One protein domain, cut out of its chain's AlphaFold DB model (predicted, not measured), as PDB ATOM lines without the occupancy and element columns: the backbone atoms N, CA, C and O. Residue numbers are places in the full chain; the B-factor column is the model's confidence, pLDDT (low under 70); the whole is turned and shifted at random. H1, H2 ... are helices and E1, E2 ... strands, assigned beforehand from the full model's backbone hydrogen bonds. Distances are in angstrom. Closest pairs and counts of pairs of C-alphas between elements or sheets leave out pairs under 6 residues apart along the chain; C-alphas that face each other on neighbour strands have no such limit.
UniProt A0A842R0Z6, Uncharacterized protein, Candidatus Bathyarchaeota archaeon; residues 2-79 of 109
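This is residues 2 to 79 of the 109 residues of an uncharacterized protein of Candidatus Bathyarchaeota archaeon (UniProt A0A842R0Z6). A small, twisted sheet of four antiparallel strands forms a wall, with two separate helices packed on it: H2 runs over edge strand E4 and along it, while H1 meets the sheet slantwise with its residues 8 to 14, near the end of E2 and the start of E3. Residues 2 to 7 of H1 stick out, as do residues 74 to 79, of which 74 to 77 belong to H2, and the loops around Asn 39 and Asp 53 make the far ends. The printed part has 78 residues, with two named helices and four named strands in the order H1 E1 E2 E3 E4 H2; the sheet order is E1 - E2 - E3 - E4, all antiparallel, and the class is mixed. It is only just compact, close to loose, with a radius of gyration of the C-alphas of 13.5 A and spans of 36 by 27 by 26 A.

E1, residues 20 to 22, E2, residues 29 to 34, E3, residues 43 to 48, and E4, residues 62 to 64, form a meander, each strand the antiparallel neighbour of the one before, and each successive pair is a hairpin. From edge to edge the strands' lines turn by 77 degrees. Within hydrogen-bond range are N 32 and O 45 of E2 and E3 at 2.8 A, N 21 and O 31 of E1 and E2 at 2.7 A, and N 64 and O 46 of E4 and E3 at 2.8 A. H2, residues 67 to 77, is on the sheet at a height of 9.8 A, over E4 and along the strands, at 10 degrees to E4 on the local plane, which is fitted to 6 C-alphas of the sheet. Their closest C-alphas are those of Val 64 and Phe 70, 6.1 A apart. H1, residues 2 to 14, is on the sheet at a height of 8.6 A and slantwise to the strands, at 45 degrees to E2 on the local plane. It only just lies over E2 and E3, with 3 of its C-alphas falling on each. The closest C-alphas of H1 and E2 are those of Leu 12 and Lys 33, 6.1 A apart. The arrangement is two layers, a sheet with H1 and H2 on one face, and H1 and H2 are apart. In both helices every O i to N i+4 pair is within hydrogen-bond range.

E2 and E3 are 15.5 A and 16.6 A long from first to last C-alpha, E1 6.3 A and E4 6.2 A. E3 begins at C-alpha 43, (-16.465, 19.251, 8.154). H1 is 18.2 A long and begins at C-alpha 2, (1.546, 19.596, 10.825). H2 is 15.1 A long and ends at C-alpha 77, (-19.347, 1.208, 25.638).

The two C-alphas farthest apart are those of Asn 39 and Asp 53, at 40.6 A. The printed part has no cut. The link from E3 to E4, residues 49 to 61, is long, and in it residues 51 to 52 pair with 55 to 56, antiparallel. The mean pLDDT of the printed part is 91.7, and residues 58 to 60 are under 70.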
ATOM      1  N   ALA A   2       1.817  18.804  12.038       73.69
ATOM      2  CA  ALA A   2       1.546  19.596  10.825       73.69
ATOM      3  C   ALA A   2       1.216  18.744   9.581       73.69
ATOM      4  O   ALA A   2       0.174  18.930   8.975       73.69
ATOM      5  N   GLU A   3       2.008  17.704   9.294       87.69
ATOM      6  CA  GLU A   3       1.765  16.838   8.125       87.69
ATOM      7  C   GLU A   3       0.404  16.111   8.151       87.69
ATOM      8  O   GLU A   3      -0.202  15.886   7.106       87.69
ATOM      9  N   LEU A   4      -0.104  15.747   9.336       87.69
ATOM     10  CA  LEU A   4      -1.429  15.130   9.456       87.69
ATOM     11  C   LEU A   4      -2.526  16.168   9.218       87.69
ATOM     12  O   LEU A   4      -3.482  15.887   8.504       87.69
ATOM     13  N   GLU A   5      -2.382  17.349   9.813       91.94
ATOM     14  CA  GLU A   5      -3.326  18.452   9.664       91.94
ATOM     15  C   GLU A   5      -3.442  18.892   8.201       91.94
ATOM     16  O   GLU A   5      -4.550  18.929   7.673       91.94
ATOM     17  N   ASP A   6      -2.316  19.070   7.506       95.00
ATOM     18  CA  ASP A   6      -2.279  19.409   6.079       95.00
ATOM     19  C   ASP A   6      -3.017  18.365   5.230       95.00
ATOM     20  O   ASP A   6      -3.788  18.688   4.323       95.00
ATOM     21  N   ARG A   7      -2.834  17.081   5.555       94.19
ATOM     22  CA  ARG A   7      -3.494  15.972   4.857       94.19
ATOM     23  C   ARG A   7      -5.004  15.956   5.100       94.19
ATOM     24  O   ARG A   7      -5.761  15.615   4.193       94.19
ATOM     25  N   LEU A   8      -5.440  16.327   6.305       95.94
ATOM     26  CA  LEU A   8      -6.855  16.456   6.658       95.94
ATOM     27  C   LEU A   8      -7.497  17.667   5.976       95.94
ATOM     28  O   LEU A   8      -8.599  17.534   5.448       95.94
ATOM     29  N   VAL A   9      -6.813  18.812   5.942       96.50
ATOM     30  CA  VAL A   9      -7.269  20.012   5.223       96.50
ATOM     31  C   VAL A   9      -7.446  19.690   3.745       96.50
ATOM     32  O   VAL A   9      -8.535  19.877   3.206       96.50
ATOM     33  N   LYS A  10      -6.435  19.080   3.122       96.38
ATOM     34  CA  LYS A  10      -6.507  18.669   1.720       96.38
ATOM     35  C   LYS A  10      -7.653  17.691   1.454       96.38
ATOM     36  O   LYS A  10      -8.383  17.838   0.482       96.38
ATOM     37  N   PHE A  11      -7.862  16.714   2.338       96.94
ATOM     38  CA  PHE A  11      -8.997  15.797   2.215       96.94
ATOM     39  C   PHE A  11     -10.350  16.520   2.343       96.94
ATOM     40  O   PHE A  11     -11.280  16.225   1.596       96.94
ATOM     41  N   LEU A  12     -10.474  17.493   3.251       97.12
ATOM     42  CA  LEU A  12     -11.686  18.303   3.387       97.12
ATOM     43  C   LEU A  12     -11.982  19.118   2.118       97.12
ATOM     44  O   LEU A  12     -13.153  19.290   1.775       97.12
ATOM     45  N   GLU A  13     -10.958  19.594   1.418       95.88
ATOM     46  CA  GLU A  13     -11.088  20.351   0.170       95.88
ATOM     47  C   GLU A  13     -11.448  19.435  -1.007       95.88
ATOM     48  O   GLU A  13     -12.502  19.622  -1.622       95.88
ATOM     49  N   ASP A  14     -10.647  18.394  -1.239       96.38
ATOM     50  CA  ASP A  14     -10.660  17.601  -2.473       96.38
ATOM     51  C   ASP A  14     -11.726  16.492  -2.499       96.38
ATOM     52  O   ASP A  14     -12.212  16.130  -3.571       96.38
ATOM     53  N   ALA A  15     -12.100  15.930  -1.344       96.25
ATOM     54  CA  ALA A  15     -12.946  14.736  -1.306       96.25
ATOM     55  C   ALA A  15     -14.413  15.013  -1.688       96.25
ATOM     56  O   ALA A  15     -14.932  16.120  -1.513       96.25
ATOM     57  N   GLY A  16     -15.123  13.989  -2.153       95.75
ATOM     58  CA  GLY A  16     -16.568  14.024  -2.364       95.75
ATOM     59  C   GLY A  16     -17.369  14.084  -1.059       95.75
ATOM     60  O   GLY A  16     -16.873  13.810   0.036       95.75
ATOM     61  N   GLU A  17     -18.651  14.433  -1.161       93.19
ATOM     62  CA  GLU A  17     -19.562  14.333  -0.017       93.19
ATOM     63  C   GLU A  17     -19.707  12.871   0.419       93.19
ATOM     64  O   GLU A  17     -19.897  11.985  -0.412       93.19
ATOM     65  N   TRP A  18     -19.627  12.628   1.729       93.44
ATOM     66  CA  TRP A  18     -19.652  11.294   2.340       93.44
ATOM     67  C   TRP A  18     -18.485  10.381   1.959       93.44
ATOM     68  O   TRP A  18     -18.494   9.199   2.310       93.44
ATOM     69  N   GLU A  19     -17.462  10.914   1.296       95.75
ATOM     70  CA  GLU A  19     -16.254  10.158   1.016       95.75
ATOM     71  C   GLU A  19     -15.520   9.832   2.320       95.75
ATOM     72  O   GLU A  19     -15.410  10.669   3.222       95.75
ATOM     73  N   ALA A  20     -15.046   8.590   2.417       93.88
ATOM     74  CA  ALA A  20     -14.367   8.053   3.584       93.88
ATOM     75  C   ALA A  20     -12.897   7.769   3.264       93.88
ATOM     76  O   ALA A  20     -12.594   7.021   2.338       93.88
ATOM     77  N   LEU A  21     -12.001   8.306   4.088       94.88
ATOM     78  CA  LEU A  21     -10.571   8.035   4.100       94.88
ATOM     79  C   LEU A  21     -10.250   7.040   5.231       94.88
ATOM     80  O   LEU A  21     -10.300   7.419   6.407       94.88
ATOM     81  N   PRO A  22      -9.931   5.771   4.922       93.25
ATOM     82  CA  PRO A  22      -9.529   4.795   5.929       93.25
ATOM     83  C   PRO A  22      -8.219   5.195   6.608       93.25
ATOM     84  O   PRO A  22      -7.282   5.646   5.948       93.25
ATOM     85  N   VAL A  23      -8.125   4.981   7.922       92.19
ATOM     86  CA  VAL A  23      -6.882   5.214   8.665       92.19
ATOM     87  C   VAL A  23      -6.128   3.898   8.801       92.19
ATOM     88  O   VAL A  23      -6.509   3.036   9.587       92.19
ATOM     89  N   GLU A  24      -5.042   3.745   8.047       87.62
ATOM     90  CA  GLU A  24      -4.275   2.492   7.938       87.62
ATOM     91  C   GLU A  24      -3.847   1.915   9.297       87.62
ATOM     92  O   GLU A  24      -3.992   0.720   9.547       87.62
ATOM     93  N   LYS A  25      -3.395   2.779  10.214       89.50
ATOM     94  CA  LYS A  25      -2.959   2.380  11.562       89.50
ATOM     95  C   LYS A  25      -4.104   1.888  12.460       89.50
ATOM     96  O   LYS A  25      -3.845   1.191  13.439       89.50
ATOM     97  N   PHE A  26      -5.351   2.247  12.158       90.31
ATOM     98  CA  PHE A  26      -6.512   1.954  12.998       90.31
ATOM     99  C   PHE A  26      -7.602   1.256  12.173       90.31
ATOM    100  O   PHE A  26      -8.534   1.908  11.691       90.31
ATOM    101  N   PRO A  27      -7.515  -0.079  12.013       89.25
ATOM    102  CA  PRO A  27      -8.554  -0.850  11.346       89.25
ATOM    103  C   PRO A  27      -9.938  -0.540  11.927       89.25
ATOM    104  O   PRO A  27     -10.120  -0.504  13.141       89.25
ATOM    105  N   GLY A  28     -10.917  -0.308  11.051       90.94
ATOM    106  CA  GLY A  28     -12.277   0.066  11.451       90.94
ATOM    107  C   GLY A  28     -12.515   1.571  11.578       90.94
ATOM    108  O   GLY A  28     -13.675   1.977  11.545       90.94
ATOM    109  N   VAL A  29     -11.467   2.398  11.634       93.56
ATOM    110  CA  VAL A  29     -11.587   3.860  11.700       93.56
ATOM    111  C   VAL A  29     -11.445   4.477  10.312       93.56
ATOM    112  O   VAL A  29     -10.560   4.137   9.523       93.56
ATOM    113  N   SER A  30     -12.336   5.405   9.990       94.38
ATOM    114  CA  SER A  30     -12.254   6.215   8.776       94.38
ATOM    115  C   SER A  30     -12.635   7.655   9.074       94.38
ATOM    116  O   SER A  30     -13.503   7.914   9.904       94.38
ATOM    117  N   ILE A  31     -11.996   8.586   8.379       96.31
ATOM    118  CA  ILE A  31     -12.352  10.003   8.387       96.31
ATOM    119  C   ILE A  31     -13.339  10.231   7.247       96.31
ATOM    120  O   ILE A  31     -13.098   9.771   6.139       96.31
ATOM    121  N   VAL A  32     -14.445  10.924   7.495       96.06
ATOM    122  CA  VAL A  32     -15.491  11.160   6.493       96.06
ATOM    123  C   VAL A  32     -15.707  12.649   6.288       96.06
ATOM    124  O   VAL A  32     -15.864  13.387   7.264       96.06
ATOM    125  N   LYS A  33     -15.770  13.085   5.023       96.88
ATOM    126  CA  LYS A  33     -16.173  14.450   4.672       96.88
ATOM    127  C   LYS A  33     -17.690  14.575   4.718       96.88
ATOM    128  O   LYS A  33     -18.423  13.968   3.941       96.88
ATOM    129  N   MET A  34     -18.168  15.402   5.635       94.62
ATOM    130  CA  MET A  34     -19.573  15.765   5.725       94.62
ATOM    131  C   MET A  34     -19.928  16.835   4.689       94.62
ATOM    132  O   MET A  34     -19.149  17.777   4.489       94.62
ATOM    133  N   PRO A  35     -21.120  16.742   4.075       93.88
ATOM    134  CA  PRO A  35     -21.585  17.748   3.136       93.88
ATOM    135  C   PRO A  35     -21.755  19.102   3.825       93.88
ATOM    136  O   PRO A  35     -22.056  19.194   5.022       93.88
ATOM    137  N   LYS A  36     -21.601  20.169   3.044       94.38
ATOM    138  CA  LYS A  36     -22.004  21.508   3.471       94.38
ATOM    139  C   LYS A  36     -23.528  21.537   3.563       94.38
ATOM    140  O   LYS A  36     -24.229  21.019   2.703       94.38
ATOM    141  N   THR A  37     -24.056  22.188   4.589       91.00
ATOM    142  CA  THR A  37     -25.497  22.459   4.701       91.00
ATOM    143  C   THR A  37     -25.741  23.960   4.625       91.00
ATOM    144  O   THR A  37     -24.802  24.752   4.700       91.00
ATOM    145  N   LYS A  38     -27.009  24.378   4.525       93.19
ATOM    146  CA  LYS A  38     -27.380  25.804   4.482       93.19
ATOM    147  C   LYS A  38     -26.744  26.624   5.615       93.19
ATOM    148  O   LYS A  38     -26.352  27.761   5.391       93.19
ATOM    149  N   ASN A  39     -26.609  26.026   6.800       93.94
ATOM    150  CA  ASN A  39     -26.192  26.725   8.017       93.94
ATOM    151  C   ASN A  39     -24.810  26.295   8.535       93.94
ATOM    152  O   ASN A  39     -24.398  26.765   9.593       93.94
ATOM    153  N   ARG A  40     -24.118  25.352   7.879       89.81
ATOM    154  CA  ARG A  40     -22.848  24.794   8.380       89.81
ATOM    155  C   ARG A  40     -21.905  24.442   7.227       89.81
ATOM    156  O   ARG A  40     -22.375  23.824   6.269       89.81
ATOM    157  N   PRO A  41     -20.607  24.786   7.311       93.88
ATOM    158  CA  PRO A  41     -19.623  24.377   6.314       93.88
ATOM    159  C   PRO A  41     -19.431  22.855   6.313       93.88
ATOM    160  O   PRO A  41     -19.837  22.165   7.255       93.88
ATOM    161  N   SER A  42     -18.793  22.341   5.258       95.12
ATOM    162  CA  SER A  42     -18.265  20.977   5.266       95.12
ATOM    163  C   SER A  42     -17.316  20.798   6.444       95.12
ATOM    164  O   SER A  42     -16.594  21.719   6.826       95.12
ATOM    165  N   LYS A  43     -17.324  19.603   7.023       95.75
ATOM    166  CA  LYS A  43     -16.465  19.251   8.154       95.75
ATOM    167  C   LYS A  43     -16.046  17.796   8.068       95.75
ATOM    168  O   LYS A  43     -16.673  17.013   7.358       95.75
ATOM    169  N   LEU A  44     -15.020  17.435   8.824       97.06
ATOM    170  CA  LEU A  44     -14.601  16.051   8.976       97.06
ATOM    171  C   LEU A  44     -15.254  15.427  10.213       97.06
ATOM    172  O   LEU A  44     -15.465  16.096  11.224       97.06
ATOM    173  N   SER A  45     -15.553  14.138  10.112       96.25
ATOM    174  CA  SER A  45     -16.056  13.296  11.199       96.25
ATOM    175  C   SER A  45     -15.320  11.961  11.194       96.25
ATOM    176  O   SER A  45     -14.671  11.614  10.207       96.25
ATOM    177  N   LEU A  46     -15.451  11.185  12.266       96.25
ATOM    178  CA  LEU A  46     -14.971   9.808  12.314       96.25
ATOM    179  C   LEU A  46     -16.126   8.824  12.147       96.25
ATOM    180  O   LEU A  46     -17.222   9.029  12.665       96.25
ATOM    181  N   VAL A  47     -15.849   7.720  11.463       94.44
ATOM    182  CA  VAL A  47     -16.674   6.514  11.495       94.44
ATOM    183  C   VAL A  47     -15.848   5.392  12.093       94.44
ATOM    184  O   VAL A  47     -14.773   5.075  11.584       94.44
ATOM    185  N   ILE A  48     -16.363   4.793  13.163       94.31
ATOM    186  CA  ILE A  48     -15.722   3.706  13.901       94.31
ATOM    187  C   ILE A  48     -16.563   2.454  13.712       94.31
ATOM    188  O   ILE A  48     -17.659   2.339  14.251       94.31
ATOM    189  N   ASN A  49     -16.060   1.510  12.930       92.88
ATOM    190  CA  ASN A  49     -16.719   0.240  12.672       92.88
ATOM    191  C   ASN A  49     -16.100  -0.872  13.522       92.88
ATOM    192  O   ASN A  49     -14.873  -0.934  13.631       92.88
ATOM    193  N   PRO A  50     -16.910  -1.817  14.030       90.69
ATOM    194  CA  PRO A  50     -16.368  -3.052  14.566       90.69
ATOM    195  C   PRO A  50     -15.610  -3.803  13.466       90.69
ATOM    196  O   PRO A  50     -16.027  -3.833  12.301       90.69
ATOM    197  N   VAL A  51     -14.494  -4.416  13.849       88.62
ATOM    198  CA  VAL A  51     -13.620  -5.178  12.955       88.62
ATOM    199  C   VAL A  51     -13.798  -6.659  13.243       88.62
ATOM    200  O   VAL A  51     -13.732  -7.089  14.391       88.62
ATOM    201  N   LYS A  52     -14.004  -7.447  12.191       85.81
ATOM    202  CA  LYS A  52     -14.022  -8.907  12.248       85.81
ATOM    203  C   LYS A  52     -13.086  -9.448  11.177       85.81
ATOM    204  O   LYS A  52     -13.153  -9.007  10.032       85.81
ATOM    205  N   ASP A  53     -12.190 -10.355  11.558       86.31
ATOM    206  CA  ASP A  53     -11.199 -10.963  10.656       86.31
ATOM    207  C   ASP A  53     -10.367  -9.912   9.887       86.31
ATOM    208  O   ASP A  53     -10.131 -10.017   8.682       86.31
ATOM    209  N   GLY A  54      -9.989  -8.827  10.576       77.50
ATOM    210  CA  GLY A  54      -9.233  -7.705  10.004       77.50
ATOM    211  C   GLY A  54     -10.035  -6.781   9.078       77.50
ATOM    212  O   GLY A  54      -9.470  -5.836   8.532       77.50
ATOM    213  N   LYS A  55     -11.345  -7.009   8.899       77.38
ATOM    214  CA  LYS A  55     -12.208  -6.210   8.015       77.38
ATOM    215  C   LYS A  55     -13.326  -5.493   8.784       77.38
ATOM    216  O   LYS A  55     -13.968  -6.100   9.642       77.38
ATOM    217  N   PRO A  56     -13.616  -4.219   8.464       76.69
ATOM    218  CA  PRO A  56     -14.766  -3.514   9.022       76.69
ATOM    219  C   PRO A  56     -16.091  -4.192   8.651       76.69
ATOM    220  O   PRO A  56     -16.331  -4.519   7.484       76.69
ATOM    221  N   ILE A  57     -16.993  -4.346   9.620       84.19
ATOM    222  CA  ILE A  57     -18.353  -4.831   9.371       84.19
ATOM    223  C   ILE A  57     -19.174  -3.679   8.779       84.19
ATOM    224  O   ILE A  57     -19.593  -2.758   9.483       84.19
ATOM    225  N   LYS A  58     -19.422  -3.732   7.465       59.91
ATOM    226  CA  LYS A  58     -20.249  -2.743   6.757       59.91
ATOM    227  C   LYS A  58     -21.652  -2.725   7.384       59.91
ATOM    228  O   LYS A  58     -22.328  -3.749   7.331       59.91
ATOM    229  N   ARG A  59     -22.082  -1.563   7.914       64.75
ATOM    230  CA  ARG A  59     -23.407  -1.223   8.517       64.75
ATOM    231  C   ARG A  59     -23.502  -1.142  10.052       64.75
ATOM    232  O   ARG A  59     -24.608  -0.982  10.553       64.75
ATOM    233  N   LYS A  60     -22.398  -1.211  10.805       69.31
ATOM    234  CA  LYS A  60     -22.426  -1.089  12.284       69.31
ATOM    235  C   LYS A  60     -21.514   0.014  12.836       69.31
ATOM    236  O   LYS A  60     -21.050  -0.080  13.965       69.31
ATOM    237  N   GLY A  61     -21.213   1.018  12.015       82.56
ATOM    238  CA  GLY A  61     -20.287   2.084  12.377       82.56
ATOM    239  C   GLY A  61     -20.911   3.131  13.292       82.56
ATOM    240  O   GLY A  61     -21.996   3.629  13.003       82.56
ATOM    241  N   LEU A  62     -20.201   3.502  14.354       93.56
ATOM    242  CA  LEU A  62     -20.494   4.691  15.143       93.56
ATOM    243  C   LEU A  62     -19.991   5.916  14.391       93.56
ATOM    244  O   LEU A  62     -18.813   6.000  14.040       93.56
ATOM    245  N   PHE A  63     -20.895   6.854  14.131       93.12
ATOM    246  CA  PHE A  63     -20.573   8.126  13.504       93.12
ATOM    247  C   PHE A  63     -20.320   9.168  14.592       93.12
ATOM    248  O   PHE A  63     -21.220   9.471  15.373       93.12
ATOM    249  N   VAL A  64     -19.105   9.711  14.648       95.81
ATOM    250  CA  VAL A  64     -18.652  10.584  15.733       95.81
ATOM    251  C   VAL A  64     -18.184  11.920  15.172       95.81
ATOM    252  O   VAL A  64     -17.265  11.986  14.355       95.81
ATOM    253  N   THR A  65     -18.828  13.005  15.605       94.75
ATOM    254  CA  THR A  65     -18.603  14.354  15.050       94.75
ATOM    255  C   THR A  65     -17.772  15.280  15.935       94.75
ATOM    256  O   THR A  65     -17.512  16.412  15.527       94.75
ATOM    257  N   SER A  66     -17.429  14.858  17.152       95.00
ATOM    258  CA  SER A  66     -16.641  15.640  18.111       95.00
ATOM    259  C   SER A  66     -15.893  14.726  19.083       95.00
ATOM    260  O   SER A  66     -16.272  13.571  19.277       95.00
ATOM    261  N   ALA A  67     -14.840  15.254  19.709       95.88
ATOM    262  CA  ALA A  67     -14.106  14.546  20.757       95.88
ATOM    263  C   ALA A  67     -14.976  14.290  22.000       95.88
ATOM    264  O   ALA A  67     -14.892  13.223  22.592       95.88
ATOM    265  N   GLU A  68     -15.858  15.226  22.351       97.50
ATOM    266  CA  GLU A  68     -16.838  15.052  23.431       97.50
ATOM    267  C   GLU A  68     -17.754  13.850  23.163       97.50
ATOM    268  O   GLU A  68     -17.812  12.929  23.965       97.50
ATOM    269  N   MET A  69     -18.365  13.779  21.973       96.88
ATOM    270  CA  MET A  69     -19.204  12.641  21.583       96.88
ATOM    271  C   MET A  69     -18.424  11.320  21.597       96.88
ATOM    272  O   MET A  69     -18.980  10.283  21.948       96.88
ATOM    273  N   PHE A  70     -17.144  11.342  21.209       96.56
ATOM    274  CA  PHE A  70     -16.281  10.165  21.301       96.56
ATOM    275  C   PHE A  70     -16.147   9.677  22.747       96.56
ATOM    276  O   PHE A  70     -16.283   8.480  22.988       96.56
ATOM    277  N   LEU A  71     -15.884  10.588  23.690       97.69
ATOM    278  CA  LEU A  71     -15.706  10.258  25.105       97.69
ATOM    279  C   LEU A  71     -16.996   9.717  25.725       97.69
ATOM    280  O   LEU A  71     -16.954   8.671  26.363       97.69
ATOM    281  N   GLU A  72     -18.135  10.349  25.448       97.38
ATOM    282  CA  GLU A  72     -19.449   9.891  25.921       97.38
ATOM    283  C   GLU A  72     -19.780   8.480  25.405       97.38
ATOM    284  O   GLU A  72     -20.195   7.600  26.163       97.38
ATOM    285  N   PHE A  73     -19.536   8.204  24.116       96.38
ATOM    286  CA  PHE A  73     -19.683   6.843  23.592       96.38
ATOM    287  C   PHE A  73     -18.702   5.871  24.247       96.38
ATOM    288  O   PHE A  73     -19.082   4.741  24.549       96.38
ATOM    289  N   ALA A  74     -17.448   6.279  24.446       95.38
ATOM    290  CA  ALA A  74     -16.434   5.431  25.056       95.38
ATOM    291  C   ALA A  74     -16.816   5.033  26.487       95.38
ATOM    292  O   ALA A  74     -16.633   3.869  26.838       95.38
ATOM    293  N   GLU A  75     -17.386   5.948  27.273       97.38
ATOM    294  CA  GLU A  75     -17.868   5.673  28.628       97.38
ATOM    295  C   GLU A  75     -19.011   4.650  28.625       97.38
ATOM    296  O   GLU A  75     -18.942   3.637  29.322       97.38
ATOM    297  N   VAL A  76     -20.029   4.849  27.783       96.75
ATOM    298  CA  VAL A  76     -21.169   3.920  27.683       96.75
ATOM    299  C   VAL A  76     -20.729   2.536  27.198       96.75
ATOM    300  O   VAL A  76     -21.193   1.523  27.717       96.75
ATOM    301  N   LEU A  77     -19.826   2.470  26.214       94.19
ATOM    302  CA  LEU A  77     -19.347   1.208  25.638       94.19
ATOM    303  C   LEU A  77     -18.403   0.434  26.565       94.19
ATOM    304  O   LEU A  77     -18.291  -0.781  26.421       94.19
ATOM    305  N   GLN A  78     -17.723   1.116  27.489       95.44
ATOM    306  CA  GLN A  78     -16.862   0.495  28.503       95.44
ATOM    307  C   GLN A  78     -17.622   0.125  29.782       95.44
ATOM    308  O   GLN A  78     -17.037  -0.443  30.699       95.44
ATOM    309  N   ASN A  79     -18.919   0.427  29.864       97.25
ATOM    310  CA  ASN A  79     -19.720   0.126  31.038       97.25
ATOM    311  C   ASN A  79     -20.090  -1.369  31.101       97.25
ATOM    312  O   ASN A  79     -20.850  -1.877  30.271       97.25
TER     313      ASN A  79